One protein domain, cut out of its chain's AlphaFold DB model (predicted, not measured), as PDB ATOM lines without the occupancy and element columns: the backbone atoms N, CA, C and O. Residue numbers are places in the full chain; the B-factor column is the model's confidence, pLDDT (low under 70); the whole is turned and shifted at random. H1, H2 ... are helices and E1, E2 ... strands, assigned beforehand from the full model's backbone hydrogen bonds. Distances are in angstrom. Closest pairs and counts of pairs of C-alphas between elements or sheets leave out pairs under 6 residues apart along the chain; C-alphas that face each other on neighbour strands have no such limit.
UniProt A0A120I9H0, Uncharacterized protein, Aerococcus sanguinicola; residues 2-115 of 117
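AT A GLANCE: This is residues 2 to 115 of the 117 residues of an uncharacterized protein of Aerococcus sanguinicola (UniProt A0A120I9H0). A small wall of three parallel strands, E1 E2 E3, runs through the domain, with E2 between the other two, and three helices only graze it: H3 with its residues 42 to 50, H5 with its residues 81 to 83 and H6 with its residues 102 to 109. H1 is side by side with H3 toward the E1 edge, H6 runs beside the E3 edge, and the short H2 and H4 lie beyond the ends where E1 and E2 begin. The printed part has 114 residues with six named helices and three named strands, in the order H1 H2 E1 H3 H4 E2 H5 E3 H6, and its class is mostly helix. It is compact, with a radius of gyration of the C-alphas of 14.6 A and spans of 40 by 34 by 25 A.

HOW THE PARTS SIT: H1, residues 2 to 14, touches H3, residues 39 to 57; the closest C-alphas are those of Ala 7 and Thr 52, 6.1 A apart. They run the same way at a shallow tilt of 34 degrees, only just short of steep. H2, residues 19 to 22, is close to but not clearly touching H3, with the C-alphas of Gln 22 and Ala 57 closest at 7.0 A. E1, residues 26 to 30, is an edge strand, parallel to the inner strand E2, residues 66 to 71, at 26 degrees; N 29 and O 68 are 2.9 A apart, within hydrogen-bond range. H3 only grazes the sheet, with its residues 42 to 50. With residues 50 to 54 alone it touches H4, residues 59 to 63, where the C-alphas of Phe 54 and Ala 62 are closest at 4.9 A. E3, residues 89 to 92, is the other edge strand, parallel to E2 at 36 degrees, with N 71 and O 91 at 2.8 A. E1, H3 H4, E2 and E2, H5, E3 are strand-helix-strand units, two parallel neighbour strands with helix between, each with a right-handed crossover. H5, residues 80 to 83, and H6, residues 99 to 113, each only graze the sheet. H6 touches H5 with residues 108 to 112 alone; the C-alphas of Ala 83 and His 112 are closest at 5.8 A. H1 and H6 are apart. In H1, H3, H4 and H6 every O i to N i+4 pair is within hydrogen-bond range; H2 and H5 are too short for such a pair.

IN THESE COORDINATES: H1 begins at C-alpha 2, (133.780, 104.486, 149.900), and is 19.0 A long. H2 measures 5.0 A, E1 13.1 A, H3 26.5 A and H4 6.0 A. E2, 15.9 A long, begins at C-alpha 66, (125.996, 102.165, 169.655). H5 measures 4.8 A and E3 10.4 A. H6, 21.0 A long, ends at C-alpha 113, (120.413, 112.295, 177.505).

THE WHOLE: The C-alphas farthest apart are those of Ser 15 and Asp 100, at 40.7 A. The printed part has no cut and no long link. The mean pLDDT of the printed part is 84.1; residues 2 to 3, 32 to 36, 74 to 76 and 112 to 115 are under 70.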
ATOM      1  N   GLN A   2     133.645 104.765 148.457       59.47
ATOM      2  CA  GLN A   2     133.780 104.486 149.900       59.47
ATOM      3  C   GLN A   2     132.520 103.879 150.561       59.47
ATOM      4  O   GLN A   2     132.648 102.961 151.362       59.47
ATOM      5  N   SER A   3     131.307 104.303 150.182       63.09
ATOM      6  CA  SER A   3     130.050 103.806 150.782       63.09
ATOM      7  C   SER A   3     129.806 102.303 150.591       63.09
ATOM      8  O   SER A   3     129.344 101.629 151.505       63.09
ATOM      9  N   VAL A   4     130.168 101.756 149.426       71.75
ATOM     10  CA  VAL A   4     130.048 100.315 149.131       71.75
ATOM     11  C   VAL A   4     130.979  99.489 150.019       71.75
ATOM     12  O   VAL A   4     130.632  98.383 150.416       71.75
ATOM     13  N   TRP A   5     132.152 100.029 150.350       82.88
ATOM     14  CA  TRP A   5     133.143  99.322 151.153       82.88
ATOM     15  C   TRP A   5     132.742  99.259 152.631       82.88
ATOM     16  O   TRP A   5     132.844  98.198 153.239       82.88
ATOM     17  N   LEU A   6     132.191 100.349 153.175       86.62
ATOM     18  CA  LEU A   6     131.679 100.391 154.549       86.62
ATOM     19  C   LEU A   6     130.555  99.368 154.773       86.62
ATOM     20  O   LEU A   6     130.624  98.563 155.699       86.62
ATOM     21  N   ALA A   7     129.557  99.342 153.884       88.12
ATOM     22  CA  ALA A   7     128.457  98.384 153.985       88.12
ATOM     23  C   ALA A   7     128.951  96.926 153.891       88.12
ATOM     24  O   ALA A   7     128.495  96.058 154.634       88.12
ATOM     25  N   GLN A   8     129.938  96.653 153.026       90.38
ATOM     26  CA  GLN A   8     130.545  95.323 152.903       90.38
ATOM     27  C   GLN A   8     131.267  94.874 154.178       90.38
ATOM     28  O   GLN A   8     131.154  93.706 154.546       90.38
ATOM     29  N   GLN A   9     131.989  95.770 154.856       91.19
ATOM     30  CA  GLN A   9     132.656  95.446 156.121       91.19
ATOM     31  C   GLN A   9     131.654  95.049 157.203       91.19
ATOM     32  O   GLN A   9     131.818  94.010 157.841       91.19
ATOM     33  N   ILE A  10     130.591  95.842 157.362       93.62
ATOM     34  CA  ILE A  10     129.516  95.565 158.322       93.62
ATOM     35  C   ILE A  10     128.881  94.211 157.999       93.62
ATOM     36  O   ILE A  10     128.770  93.356 158.876       93.62
ATOM     37  N   TRP A  11     128.553  93.972 156.726       93.12
ATOM     38  CA  TRP A  11     127.951  92.718 156.282       93.12
ATOM     39  C   TRP A  11     128.819  91.497 156.585       93.12
ATOM     40  O   TRP A  11     128.319  90.493 157.097       93.12
ATOM     41  N   GLN A  12     130.123  91.579 156.316       92.12
ATOM     42  CA  GLN A  12     131.062  90.493 156.598       92.12
ATOM     43  C   GLN A  12     131.185  90.192 158.094       92.12
ATOM     44  O   GLN A  12     131.298  89.025 158.461       92.12
ATOM     45  N   ILE A  13     131.153  91.212 158.953       92.44
ATOM     46  CA  ILE A  13     131.213  91.019 160.406       92.44
ATOM     47  C   ILE A  13     129.910  90.380 160.892       92.44
ATOM     48  O   ILE A  13     129.937  89.282 161.443       92.44
ATOM     49  N   TYR A  14     128.767  91.015 160.625       94.00
ATOM     50  CA  TYR A  14     127.472  90.588 161.160       94.00
ATOM     51  C   TYR A  14     127.043  89.203 160.666       94.00
ATOM     52  O   TYR A  14     126.450  88.447 161.431       94.00
ATOM     53  N   SER A  15     127.383  88.826 159.428       90.19
ATOM     54  CA  SER A  15     127.026  87.508 158.876       90.19
ATOM     55  C   SER A  15     127.711  86.329 159.579       90.19
ATOM     56  O   SER A  15     127.291  85.189 159.400       90.19
ATOM     57  N   ASN A  16     128.767  86.585 160.359       93.06
ATOM     58  CA  ASN A  16     129.494  85.564 161.117       93.06
ATOM     59  C   ASN A  16     129.113  85.525 162.607       93.06
ATOM     60  O   ASN A  16     129.672  84.719 163.348       93.06
ATOM     61  N   LEU A  17     128.186  86.383 163.039       95.31
ATOM     62  CA  LEU A  17     127.733  86.491 164.422       95.31
ATOM     63  C   LEU A  17     126.354  85.851 164.597       95.31
ATOM     64  O   LEU A  17     125.517  85.854 163.692       95.31
ATOM     65  N   THR A  18     126.097  85.329 165.790       94.75
ATOM     66  CA  THR A  18     124.744  84.977 166.231       94.75
ATOM     67  C   THR A  18     123.911  86.238 166.474       94.75
ATOM     68  O   THR A  18     124.456  87.312 166.715       94.75
ATOM     69  N   ALA A  19     122.580  86.124 166.472       90.19
ATOM     70  CA  ALA A  19     121.698  87.266 166.747       90.19
ATOM     71  C   ALA A  19     121.957  87.913 168.124       90.19
ATOM     72  O   ALA A  19     121.826  89.124 168.275       90.19
ATOM     73  N   GLU A  20     122.348  87.113 169.122       92.88
ATOM     74  CA  GLU A  20     122.724  87.619 170.447       92.88
ATOM     75  C   GLU A  20     124.012  88.451 170.388       92.88
ATOM     76  O   GLU A  20     124.057  89.546 170.940       92.88
ATOM     77  N   GLU A  21     125.036  87.971 169.677       95.75
ATOM     78  CA  GLU A  21     126.301  88.693 169.505       95.75
ATOM     79  C   GLU A  21     126.129  89.959 168.661       95.75
ATOM     80  O   GLU A  21     126.727  90.985 168.976       95.75
ATOM     81  N   GLN A  22     125.284  89.922 167.625       93.50
ATOM     82  CA  GLN A  22     124.966  91.094 166.803       93.50
ATOM     83  C   GLN A  22     124.405  92.247 167.648       93.50
ATOM     84  O   GLN A  22     124.767  93.397 167.420       93.50
ATOM     85  N   GLY A  23     123.578  91.945 168.655       91.75
ATOM     86  CA  GLY A  23     123.026  92.942 169.579       91.75
ATOM     87  C   GLY A  23     124.035  93.541 170.568       91.75
ATOM     88  O   GLY A  23     123.682  94.457 171.302       91.75
ATOM     89  N   GLN A  24     125.267  93.030 170.613       93.38
ATOM     90  CA  GLN A  24     126.338  93.496 171.505       93.38
ATOM     91  C   GLN A  24     127.448  94.244 170.753       93.38
ATOM     92  O   GLN A  24     128.462  94.617 171.345       93.38
ATOM     93  N   VAL A  25     127.294  94.438 169.441       94.56
ATOM     94  CA  VAL A  25     128.290  95.119 168.617       94.56
ATOM     95  C   VAL A  25     128.212  96.629 168.831       94.56
ATOM     96  O   VAL A  25     127.162  97.241 168.666       94.56
ATOM     97  N   LEU A  26     129.372  97.227 169.094       94.44
ATOM     98  CA  LEU A  26     129.605  98.664 168.990       94.44
ATOM     99  C   LEU A  26     130.382  98.939 167.703       94.44
ATOM    100  O   LEU A  26     131.377  98.263 167.420       94.44
ATOM    101  N   ILE A  27     129.953  99.933 166.925       94.81
ATOM    102  CA  ILE A  27     130.674 100.359 165.721       94.81
ATOM    103  C   ILE A  27     131.413 101.658 166.014       94.81
ATOM    104  O   ILE A  27     130.809 102.671 166.349       94.81
ATOM    105  N   LEU A  28     132.732 101.632 165.839       93.00
ATOM    106  CA  LEU A  28     133.571 102.824 165.833       93.00
ATOM    107  C   LEU A  28     133.833 103.223 164.380       93.00
ATOM    108  O   LEU A  28     134.456 102.471 163.629       93.00
ATOM    109  N   PHE A  29     133.342 104.394 163.984       90.94
ATOM    110  CA  PHE A  29     133.552 104.942 162.649       90.94
ATOM    111  C   PHE A  29     134.725 105.926 162.648       90.94
ATOM    112  O   PHE A  29     134.722 106.908 163.389       90.94
ATOM    113  N   GLU A  30     135.709 105.684 161.780       85.81
ATOM    114  CA  GLU A  30     136.817 106.603 161.511       85.81
ATOM    115  C   GLU A  30     136.704 107.143 160.078       85.81
ATOM    116  O   GLU A  30     136.556 106.379 159.120       85.81
ATOM    117  N   GLY A  31     136.776 108.469 159.930       77.94
ATOM    118  CA  GLY A  31     136.857 109.118 158.620       77.94
ATOM    119  C   GLY A  31     138.182 108.825 157.904       77.94
ATOM    120  O   GLY A  31     139.167 108.410 158.516       77.94
ATOM    121  N   ALA A  32     138.229 109.057 156.589       69.94
ATOM    122  CA  ALA A  32     139.465 108.904 155.823       69.94
ATOM    123  C   ALA A  32     140.541 109.907 156.284       69.94
ATOM    124  O   ALA A  32     140.236 111.028 156.689       69.94
ATOM    125  N   GLU A  33     141.818 109.518 156.219       58.50
ATOM    126  CA  GLU A  33     142.914 110.412 156.602       58.50
ATOM    127  C   GLU A  33     142.947 111.674 155.729       58.50
ATOM    128  O   GLU A  33     143.071 111.586 154.509       58.50
ATOM    129  N   GLY A  34     142.883 112.844 156.370       56.31
ATOM    130  CA  GLY A  34     142.965 114.145 155.701       56.31
ATOM    131  C   GLY A  34     141.633 114.706 155.198       56.31
ATOM    132  O   GLY A  34     141.612 115.866 154.794       56.31
ATOM    133  N   ASP A  35     140.541 113.940 155.270       61.88
ATOM    134  CA  ASP A  35     139.197 114.432 154.962       61.88
ATOM    135  C   ASP A  35     138.488 114.845 156.258       61.88
ATOM    136  O   ASP A  35     138.032 114.008 157.040       61.88
ATOM    137  N   GLU A  36     138.353 116.154 156.472       67.94
ATOM    138  CA  GLU A  36     137.317 116.673 157.364       67.94
ATOM    139  C   GLU A  36     135.963 116.462 156.677       67.94
ATOM    140  O   GLU A  36     135.625 117.111 155.683       67.94
ATOM    141  N   LEU A  37     135.196 115.493 157.173       73.75
ATOM    142  CA  LEU A  37     133.837 115.265 156.701       73.75
ATOM    143  C   LEU A  37     132.924 116.345 157.282       73.75
ATOM    144  O   LEU A  37     132.937 116.602 158.481       73.75
ATOM    145  N   SER A  38     132.093 116.955 156.436       82.94
ATOM    146  CA  SER A  38     131.054 117.866 156.917       82.94
ATOM    147  C   SER A  38     130.010 117.121 157.755       82.94
ATOM    148  O   SER A  38     129.782 115.927 157.540       82.94
ATOM    149  N   ALA A  39     129.299 117.835 158.632       83.06
ATOM    150  CA  ALA A  39     128.200 117.283 159.431       83.06
ATOM    151  C   ALA A  39     127.190 116.489 158.584       83.06
ATOM    152  O   ALA A  39     126.924 115.321 158.846       83.06
ATOM    153  N   GLN A  40     126.754 117.056 157.455       85.62
ATOM    154  CA  GLN A  40     125.844 116.375 156.531       85.62
ATOM    155  C   GLN A  40     126.442 115.088 155.925       85.62
ATOM    156  O   GLN A  40     125.716 114.143 155.612       85.62
ATOM    157  N   ALA A  41     127.755 115.047 155.683       85.94
ATOM    158  CA  ALA A  41     128.402 113.831 155.203       85.94
ATOM    159  C   ALA A  41     128.440 112.763 156.306       85.94
ATOM    160  O   ALA A  41     128.165 111.597 156.022       85.94
ATOM    161  N   LEU A  42     128.713 113.167 157.546       87.44
ATOM    162  CA  LEU A  42     128.707 112.299 158.721       87.44
ATOM    163  C   LEU A  42     127.306 111.739 159.016       87.44
ATOM    164  O   LEU A  42     127.177 110.528 159.174       87.44
ATOM    165  N   GLU A  43     126.256 112.561 158.959       90.12
ATOM    166  CA  GLU A  43     124.852 112.124 159.053       90.12
ATOM    167  C   GLU A  43     124.516 111.042 158.023       90.12
ATOM    168  O   GLU A  43     123.961 109.994 158.351       90.12
ATOM    169  N   ARG A  44     124.889 111.263 156.754       89.69
ATOM    170  CA  ARG A  44     124.638 110.290 155.680       89.69
ATOM    171  C   ARG A  44     125.374 108.977 155.909       89.69
ATOM    172  O   ARG A  44     124.849 107.923 155.558       89.69
ATOM    173  N   VAL A  45     126.588 109.032 156.451       90.75
ATOM    174  CA  VAL A  45     127.357 107.828 156.776       90.75
ATOM    175  C   VAL A  45     126.731 107.090 157.955       90.75
ATOM    176  O   VAL A  45     126.537 105.882 157.857       90.75
ATOM    177  N   ALA A  46     126.360 107.790 159.026       92.06
ATOM    178  CA  ALA A  46     125.697 107.188 160.177       92.06
ATOM    179  C   ALA A  46     124.382 106.502 159.777       92.06
ATOM    180  O   ALA A  46     124.153 105.346 160.138       92.06
ATOM    181  N   GLN A  47     123.572 107.161 158.940       92.88
ATOM    182  CA  GLN A  47     122.350 106.564 158.406       92.88
ATOM    183  C   GLN A  47     122.648 105.321 157.563       92.88
ATOM    184  O   GLN A  47     122.019 104.290 157.766       92.88
ATOM    185  N   LEU A  48     123.651 105.369 156.678       93.25
ATOM    186  CA  LEU A  48     124.055 104.207 155.881       93.25
ATOM    187  C   LEU A  48     124.468 103.015 156.760       93.25
ATOM    188  O   LEU A  48     124.136 101.875 156.434       93.25
ATOM    189  N   ILE A  49     125.189 103.254 157.861       94.75
ATOM    190  CA  ILE A  49     125.572 102.202 158.812       94.75
ATOM    191  C   ILE A  49     124.320 101.585 159.440       94.75
ATOM    192  O   ILE A  49     124.174 100.363 159.427       94.75
ATOM    193  N   ARG A  50     123.406 102.419 159.951       95.25
ATOM    194  CA  ARG A  50     122.161 101.969 160.592       95.25
ATOM    195  C   ARG A  50     121.260 101.210 159.618       95.25
ATOM    196  O   ARG A  50     120.791 100.132 159.968       95.25
ATOM    197  N   ASP A  51     121.103 101.699 158.391       94.81
ATOM    198  CA  ASP A  51     120.355 101.023 157.323       94.81
ATOM    199  C   ASP A  51     120.979  99.663 156.983       94.81
ATOM    200  O   ASP A  51     120.279  98.661 156.859       94.81
ATOM    201  N   THR A  52     122.311  99.596 156.907       94.81
ATOM    202  CA  THR A  52     123.015  98.334 156.644       94.81
ATOM    203  C   THR A  52     122.772  97.325 157.769       94.81
ATOM    204  O   THR A  52     122.469  96.163 157.505       94.81
ATOM    205  N   VAL A  53     122.870  97.750 159.033       95.62
ATOM    206  CA  VAL A  53     122.598  96.872 160.183       95.62
ATOM    207  C   VAL A  53     121.126  96.462 160.225       95.62
ATOM    208  O   VAL A  53     120.837  95.298 160.491       95.62
ATOM    209  N   PHE A  54     120.202  97.364 159.889       95.81
ATOM    210  CA  PHE A  54     118.775  97.060 159.777       95.81
ATOM    211  C   PHE A  54     118.519  95.942 158.763       95.81
ATOM    212  O   PHE A  54     117.798  94.992 159.068       95.81
ATOM    213  N   GLU A  55     119.139  96.012 157.586       94.19
ATOM    214  CA  GLU A  55     118.977  94.996 156.543       94.19
ATOM    215  C   GLU A  55     119.509  93.613 156.960       94.19
ATOM    216  O   GLU A  55     118.956  92.596 156.540       94.19
ATOM    217  N   ILE A  56     120.564  93.556 157.782       93.06
ATOM    218  CA  ILE A  56     121.237  92.299 158.152       93.06
ATOM    219  C   ILE A  56     120.671  91.687 159.439       93.06
ATOM    220  O   ILE A  56     120.469  90.474 159.513       93.06
ATOM    221  N   ALA A  57     120.463  92.517 160.460       93.19
ATOM    222  CA  ALA A  57     120.191  92.110 161.838       93.19
ATOM    223  C   ALA A  57     118.797  92.550 162.330       93.19
ATOM    224  O   ALA A  57     118.347  92.135 163.398       93.19
ATOM    225  N   GLY A  58     118.079  93.346 161.534       94.44
ATOM    226  CA  GLY A  58     116.725  93.798 161.824       94.44
ATOM    227  C   GLY A  58     116.651  95.085 162.647       94.44
ATOM    228  O   GLY A  58     117.639  95.606 163.165       94.44
ATOM    229  N   GLU A  59     115.425  95.594 162.771       94.75
ATOM    230  CA  GLU A  59     115.122  96.902 163.360       94.75
ATOM    231  C   GLU A  59     115.604  97.062 164.797       94.75
ATOM    232  O   GLU A  59     116.229  98.068 165.119       94.75
ATOM    233  N   ALA A  60     115.355  96.062 165.645       93.69
ATOM    234  CA  ALA A  60     115.694  96.145 167.061       93.69
ATOM    235  C   ALA A  60     117.202  96.349 167.279       93.69
ATOM    236  O   ALA A  60     117.585  97.184 168.091       93.69
ATOM    237  N   ILE A  61     118.042  95.631 166.523       94.50
ATOM    238  CA  ILE A  61     119.505  95.730 166.629       94.50
ATOM    239  C   ILE A  61     120.004  97.041 166.015       94.50
ATOM    240  O   ILE A  61     120.866  97.697 166.589       94.50
ATOM    241  N   ALA A  62     119.435  97.470 164.886       94.75
ATOM    242  CA  ALA A  62     119.798  98.745 164.269       94.75
ATOM    243  C   ALA A  62     119.457  99.958 165.151       94.75
ATOM    244  O   ALA A  62     120.221 100.921 165.185       94.75
ATOM    245  N   GLN A  63     118.331  99.907 165.871       90.94
ATOM    246  CA  GLN A  63     117.908 100.956 166.804       90.94
ATOM    247  C   GLN A  63     118.721 100.967 168.101       90.94
ATOM    248  O   GLN A  63     118.870 102.025 168.703       90.94
ATOM    249  N   SER A  64     119.242  99.816 168.540       90.31
ATOM    250  CA  SER A  64     120.089  99.720 169.734       90.31
ATOM    251  C   SER A  64     121.586  99.842 169.442       90.31
ATOM    252  O   SER A  64     122.390  99.667 170.353       90.31
ATOM    253  N   LEU A  65     121.976 100.068 168.185       94.12
ATOM    254  CA  LEU A  65     123.374 100.128 167.773       94.12
ATOM    255  C   LEU A  65     124.067 101.364 168.355       94.12
ATOM    256  O   LEU A  65     123.800 102.481 167.908       94.12
ATOM    257  N   GLU A  66     125.050 101.136 169.224       93.75
ATOM    258  CA  GLU A  66     125.996 102.165 169.655       93.75
ATOM    259  C   GLU A  66     126.991 102.474 168.525       93.75
ATOM    260  O   GLU A  66     127.843 101.653 168.160       93.75
ATOM    261  N   LEU A  67     126.870 103.671 167.953       94.06
ATOM    262  CA  LEU A  67     127.723 104.184 166.889       94.06
ATOM    263  C   LEU A  67     128.590 105.330 167.417       94.06
ATOM    264  O   LEU A  67     128.110 106.422 167.707       94.06
ATOM    265  N   ILE A  68     129.893 105.086 167.505       92.50
ATOM    266  CA  ILE A  68     130.872 106.007 168.079       92.50
ATOM    267  C   ILE A  68     131.680 106.668 166.966       92.50
ATOM    268  O   ILE A  68     132.240 105.981 166.107       92.50
ATOM    269  N   TYR A  69     131.794 107.998 166.996       89.44
ATOM    270  CA  TYR A  69     132.651 108.724 166.062       89.44
ATOM    271  C   TYR A  69     134.087 108.814 166.585       89.44
ATOM    272  O   TYR A  69     134.330 109.284 167.695       89.44
ATOM    273  N   SER A  70     135.059 108.377 165.789       88.31
ATOM    274  CA  SER A  70     136.479 108.518 166.108       88.31
ATOM    275  C   SER A  70     137.029 109.840 165.583       88.31
ATOM    276  O   SER A  70     137.188 110.013 164.373       88.31
ATOM    277  N   ILE A  71     137.378 110.749 166.493       81.69
ATOM    278  CA  ILE A  71     137.936 112.065 166.170       81.69
ATOM    279  C   ILE A  71     139.454 112.099 166.319       81.69
ATOM    280  O   ILE A  71     140.040 111.464 167.204       81.69
ATOM    281  N   LYS A  72     140.092 112.908 165.473       73.19
ATOM    282  CA  LYS A  72     141.534 113.190 165.538       73.19
ATOM    283  C   LYS A  72     141.861 114.498 166.255       73.19
ATOM    284  O   LYS A  72     142.968 114.615 166.751       73.19
ATOM    285  N   ALA A  73     140.922 115.441 166.307       70.56
ATOM    286  CA  ALA A  73     141.024 116.714 167.019       70.56
ATOM    287  C   ALA A  73     139.612 117.210 167.376       70.56
ATOM    288  O   ALA A  73     138.661 116.873 166.666       70.56
ATOM    289  N   LEU A  74     139.471 118.012 168.440       66.56
ATOM    290  CA  LEU A  74     138.164 118.540 168.859       66.56
ATOM    291  C   LEU A  74     137.566 119.508 167.831       66.56
ATOM    292  O   LEU A  74     136.366 119.480 167.615       66.56
ATOM    293  N   ASP A  75     138.386 120.311 167.151       64.75
ATOM    294  CA  ASP A  75     137.905 121.262 166.133       64.75
ATOM    295  C   ASP A  75     137.248 120.566 164.926       64.75
ATOM    296  O   ASP A  75     136.475 121.181 164.195       64.75
ATOM    297  N   GLY A  76     137.533 119.273 164.732       64.25
ATOM    298  CA  GLY A  76     136.869 118.422 163.743       64.25
ATOM    299  C   GLY A  76     135.591 117.749 164.258       64.25
ATOM    300  O   GLY A  76     134.956 117.009 163.509       64.25
ATOM    301  N   LEU A  77     135.224 117.957 165.528       70.25
ATOM    302  CA  LEU A  77     133.998 117.442 166.125       70.25
ATOM    303  C   LEU A  77     132.907 118.510 166.073       70.25
ATOM    304  O   LEU A  77     132.910 119.467 166.846       70.25
ATOM    305  N   ASP A  78     131.917 118.283 165.217       76.00
ATOM    306  CA  ASP A  78     130.646 118.983 165.329       76.00
ATOM    307  C   ASP A  78     129.830 118.353 166.469       76.00
ATOM    308  O   ASP A  78     129.311 117.241 166.349       76.00
ATOM    309  N   LEU A  79     129.775 119.045 167.610       74.00
ATOM    310  CA  LEU A  79     129.052 118.590 168.798       74.00
ATOM    311  C   LEU A  79     127.541 118.464 168.558       74.00
ATOM    312  O   LEU A  79     126.881 117.737 169.302       74.00
ATOM    313  N   ASP A  80     126.999 119.113 167.525       79.62
ATOM    314  CA  ASP A  80     125.581 118.996 167.182       79.62
ATOM    315  C   ASP A  80     125.251 117.579 166.669       79.62
ATOM    316  O   ASP A  80     124.162 117.065 166.908       79.62
ATOM    317  N   LEU A  81     126.230 116.856 166.107       78.69
ATOM    318  CA  LEU A  81     126.054 115.452 165.706       78.69
ATOM    319  C   LEU A  81     125.825 114.510 166.897       78.69
ATOM    320  O   LEU A  81     125.185 113.466 166.754       78.69
ATOM    321  N   LEU A  82     126.361 114.855 168.068       80.06
ATOM    322  CA  LEU A  82     126.105 114.116 169.306       80.06
ATOM    323  C   LEU A  82     124.752 114.508 169.897       80.06
ATOM    324  O   LEU A  82     124.004 113.651 170.361       80.06
ATOM    325  N   ALA A  83     124.434 115.802 169.850       77.06
ATOM    326  CA  ALA A  83     123.165 116.344 170.312       77.06
ATOM    327  C   ALA A  83     121.959 115.727 169.584       77.06
ATOM    328  O   ALA A  83     120.972 115.357 170.221       77.06
ATOM    329  N   ASP A  84     122.074 115.565 168.265       80.50
ATOM    330  CA  ASP A  84     121.027 115.022 167.400       80.50
ATOM    331  C   ASP A  84     120.930 113.484 167.444       80.50
ATOM    332  O   ASP A  84     120.074 112.891 166.785       80.50
ATOM    333  N   GLY A  85     121.794 112.812 168.219       82.19
ATOM    334  CA  GLY A  85     121.822 111.349 168.332       82.19
ATOM    335  C   GLY A  85     122.309 110.640 167.064       82.19
ATOM    336  O   GLY A  85     122.066 109.446 166.878       82.19
ATOM    337  N   ILE A  86     122.995 111.362 166.171       88.31
ATOM    338  CA  ILE A  86     123.605 110.781 164.968       88.31
ATOM    339  C   ILE A  86     124.718 109.816 165.379       88.31
ATOM    340  O   ILE A  86     124.796 108.705 164.848       88.31
ATOM    341  N   PHE A  87     125.522 110.220 166.364       89.88
ATOM    342  CA  PHE A  87     126.491 109.370 167.046       89.88
ATOM    343  C   PHE A  87     126.184 109.310 168.538       89.88
ATOM    344  O   PHE A  87     125.856 110.313 169.165       89.88
ATOM    345  N   ASP A  88     126.365 108.126 169.105       88.75
ATOM    346  CA  ASP A  88     126.094 107.816 170.507       88.75
ATOM    347  C   ASP A  88     127.279 108.181 171.417       88.75
ATOM    348  O   ASP A  88     127.194 108.151 172.644       88.75
ATOM    349  N   GLY A  89     128.413 108.552 170.820       88.56
ATOM    350  CA  GLY A  89     129.579 109.009 171.552       88.56
ATOM    351  C   GLY A  89     130.773 109.295 170.660       88.56
ATOM    352  O   GLY A  89     130.712 109.229 169.430       88.56
ATOM    353  N   VAL A  90     131.889 109.601 171.319       88.81
ATOM    354  CA  VAL A  90     133.145 109.974 170.673       88.81
ATOM    355  C   VAL A  90     134.299 109.165 171.243       88.81
ATOM    356  O   VAL A  90     134.400 108.969 172.453       88.81
ATOM    357  N   CYS A  91     135.199 108.735 170.365       88.75
ATOM    358  CA  CYS A  91     136.485 108.154 170.715       88.75
ATOM    359  C   CYS A  91     137.606 109.028 170.146       88.75
ATOM    360  O   CYS A  91     137.477 109.572 169.055       88.75
ATOM    361  N   SER A  92     138.722 109.160 170.858       85.62
ATOM    362  CA  SER A  92     139.921 109.784 170.304       85.62
ATOM    363  C   SER A  92     141.172 109.115 170.839       85.62
ATOM    364  O   SER A  92     141.259 108.781 172.020       85.62
ATOM    365  N   ASN A  93     142.159 108.957 169.961       79.25
ATOM    366  CA  ASN A  93     143.516 108.561 170.333       79.25
ATOM    367  C   ASN A  93     144.453 109.770 170.464       79.25
ATOM    368  O   ASN A  93     145.651 109.589 170.709       79.25
ATOM    369  N   ASP A  94     143.940 110.988 170.267       79.25
ATOM    370  CA  ASP A  94     144.749 112.188 170.361       79.25
ATOM    371  C   ASP A  94     145.069 112.517 171.820       79.25
ATOM    372  O   ASP A  94     144.200 112.688 172.674       79.25
ATOM    373  N   ARG A  95     146.368 112.609 172.097       76.50
ATOM    374  CA  ARG A  95     146.901 112.946 173.416       76.50
ATOM    375  C   ARG A  95     146.892 114.448 173.680       76.50
ATOM    376  O   ARG A  95     147.302 114.850 174.766       76.50
ATOM    377  N   THR A  96     146.524 115.262 172.689       80.00
ATOM    378  CA  THR A  96     146.500 116.722 172.810       80.00
ATOM    379  C   THR A  96     145.177 117.270 173.336       80.00
ATOM    380  O   THR A  96     145.157 118.412 173.789       80.00
ATOM    381  N   LEU A  97     144.116 116.455 173.366       79.50
ATOM    382  CA  LEU A  97     142.848 116.814 174.000       79.50
ATOM    383  C   LEU A  97     143.040 117.036 175.503       79.50
ATOM    384  O   LEU A  97     143.557 116.172 176.216       79.50
ATOM    385  N   SER A  98     142.615 118.202 175.974       85.06
ATOM    386  CA  SER A  98     142.667 118.591 177.378       85.06
ATOM    387  C   SER A  98     141.490 118.031 178.184       85.06
ATOM    388  O   SER A  98     140.478 117.590 177.635       85.06
ATOM    389  N   ASP A  99     141.591 118.083 179.514       87.31
ATOM    390  CA  ASP A  99     140.482 117.719 180.407       87.31
ATOM    391  C   ASP A  99     139.229 118.579 180.147       87.31
ATOM    392  O   ASP A  99     138.104 118.085 180.252       87.31
ATOM    393  N   ASP A 100     139.416 119.851 179.775       86.69
ATOM    394  CA  ASP A 100     138.321 120.770 179.453       86.69
ATOM    395  C   ASP A 100     137.613 120.378 178.145       86.69
ATOM    396  O   ASP A 100     136.383 120.450 178.074       86.69
ATOM    397  N   ASP A 101     138.362 119.891 177.150       83.88
ATOM    398  CA  ASP A 101     137.820 119.386 175.882       83.88
ATOM    399  C   ASP A 101     136.925 118.164 176.123       83.88
ATOM    400  O   ASP A 101     135.772 118.114 175.685       83.88
ATOM    401  N   TRP A 102     137.411 117.199 176.910       85.94
ATOM    402  CA  TRP A 102     136.621 116.031 177.302       85.94
ATOM    403  C   TRP A 102     135.401 116.409 178.140       85.94
ATOM    404  O   TRP A 102     134.317 115.851 177.952       85.94
ATOM    405  N   LEU A 103     135.537 117.383 179.042       86.31
ATOM    406  CA  LEU A 103     134.417 117.871 179.835       86.31
ATOM    407  C   LEU A 103     133.344 118.534 178.959       86.31
ATOM    408  O   LEU A 103     132.156 118.391 179.258       86.31
ATOM    409  N   ALA A 104     133.729 119.239 177.892       83.50
ATOM    410  CA  ALA A 104     132.791 119.821 176.934       83.50
ATOM    411  C   ALA A 104     131.985 118.736 176.201       83.50
ATOM    412  O   ALA A 104     130.754 118.816 176.168       83.50
ATOM    413  N   VAL A 105     132.652 117.683 175.716       83.50
ATOM    414  CA  VAL A 105     132.003 116.523 175.078       83.50
ATOM    415  C   VAL A 105     131.028 115.836 176.040       83.50
ATOM    416  O   VAL A 105     129.860 115.634 175.708       83.50
ATOM    417  N   ILE A 106     131.469 115.538 177.269       85.06
ATOM    418  CA  ILE A 106     130.632 114.881 178.287       85.06
ATOM    419  C   ILE A 106     129.395 115.726 178.611       85.06
ATOM    420  O   ILE A 106     128.291 115.192 178.705       85.06
ATOM    421  N   LYS A 107     129.556 117.045 178.779       83.31
ATOM    422  CA  LYS A 107     128.434 117.952 179.066       83.31
ATOM    423  C   LYS A 107     127.432 118.009 177.917       83.31
ATOM    424  O   LYS A 107     126.234 118.046 178.190       83.31
ATOM    425  N   ASN A 108     127.904 118.012 176.670       81.38
ATOM    426  CA  ASN A 108     127.029 117.996 175.502       81.38
ATOM    427  C   ASN A 108     126.176 116.712 175.479       81.38
ATOM    428  O   ASN A 108     124.946 116.808 175.467       81.38
ATOM    429  N   LEU A 109     126.803 115.539 175.631       78.75
ATOM    430  CA  LEU A 109     126.105 114.248 175.707       78.75
ATOM    431  C   LEU A 109     125.101 114.195 176.874       78.75
ATOM    432  O   LEU A 109     123.955 113.772 176.713       78.75
ATOM    433  N   GLN A 110     125.492 114.667 178.064       78.50
ATOM    434  CA  GLN A 110     124.615 114.678 179.241       78.50
ATOM    435  C   GLN A 110     123.392 115.580 179.073       78.50
ATOM    436  O   GLN A 110     122.299 115.199 179.496       78.50
ATOM    437  N   ALA A 111     123.555 116.764 178.478       73.88
ATOM    438  CA  ALA A 111     122.447 117.692 178.263       73.88
ATOM    439  C   ALA A 111     121.332 117.056 177.417       73.88
ATOM    440  O   ALA A 111     120.155 117.271 177.703       73.88
ATOM    441  N   HIS A 112     121.697 116.210 176.454       63.72
ATOM    442  CA  HIS A 112     120.757 115.589 175.525       63.72
ATOM    443  C   HIS A 112     120.170 114.288 176.086       63.72
ATOM    444  O   HIS A 112     118.957 114.097 176.030       63.72
ATOM    445  N   HIS A 113     120.954 113.462 176.789       56.31
ATOM    446  CA  HIS A 113     120.413 112.295 177.505       56.31
ATOM    447  C   HIS A 113     119.405 112.653 178.613       56.31
ATOM    448  O   HIS A 113     118.551 111.834 178.960       56.31
ATOM    449  N   LEU A 114     119.490 113.857 179.186       49.09
ATOM    450  CA  LEU A 114     118.549 114.339 180.202       49.09
ATOM    451  C   LEU A 114     117.248 114.910 179.614       49.09
ATOM    452  O   LEU A 114     116.271 115.017 180.352       49.09
ATOM    453  N   MET A 115     117.211 115.247 178.322       46.94
ATOM    454  CA  MET A 115     116.011 115.756 177.639       46.94
ATOM    455  C   MET A 115     115.157 114.659 176.982       46.94
ATOM    456  O   MET A 115     114.014 114.922 176.623       46.94
TER     457      MET A 115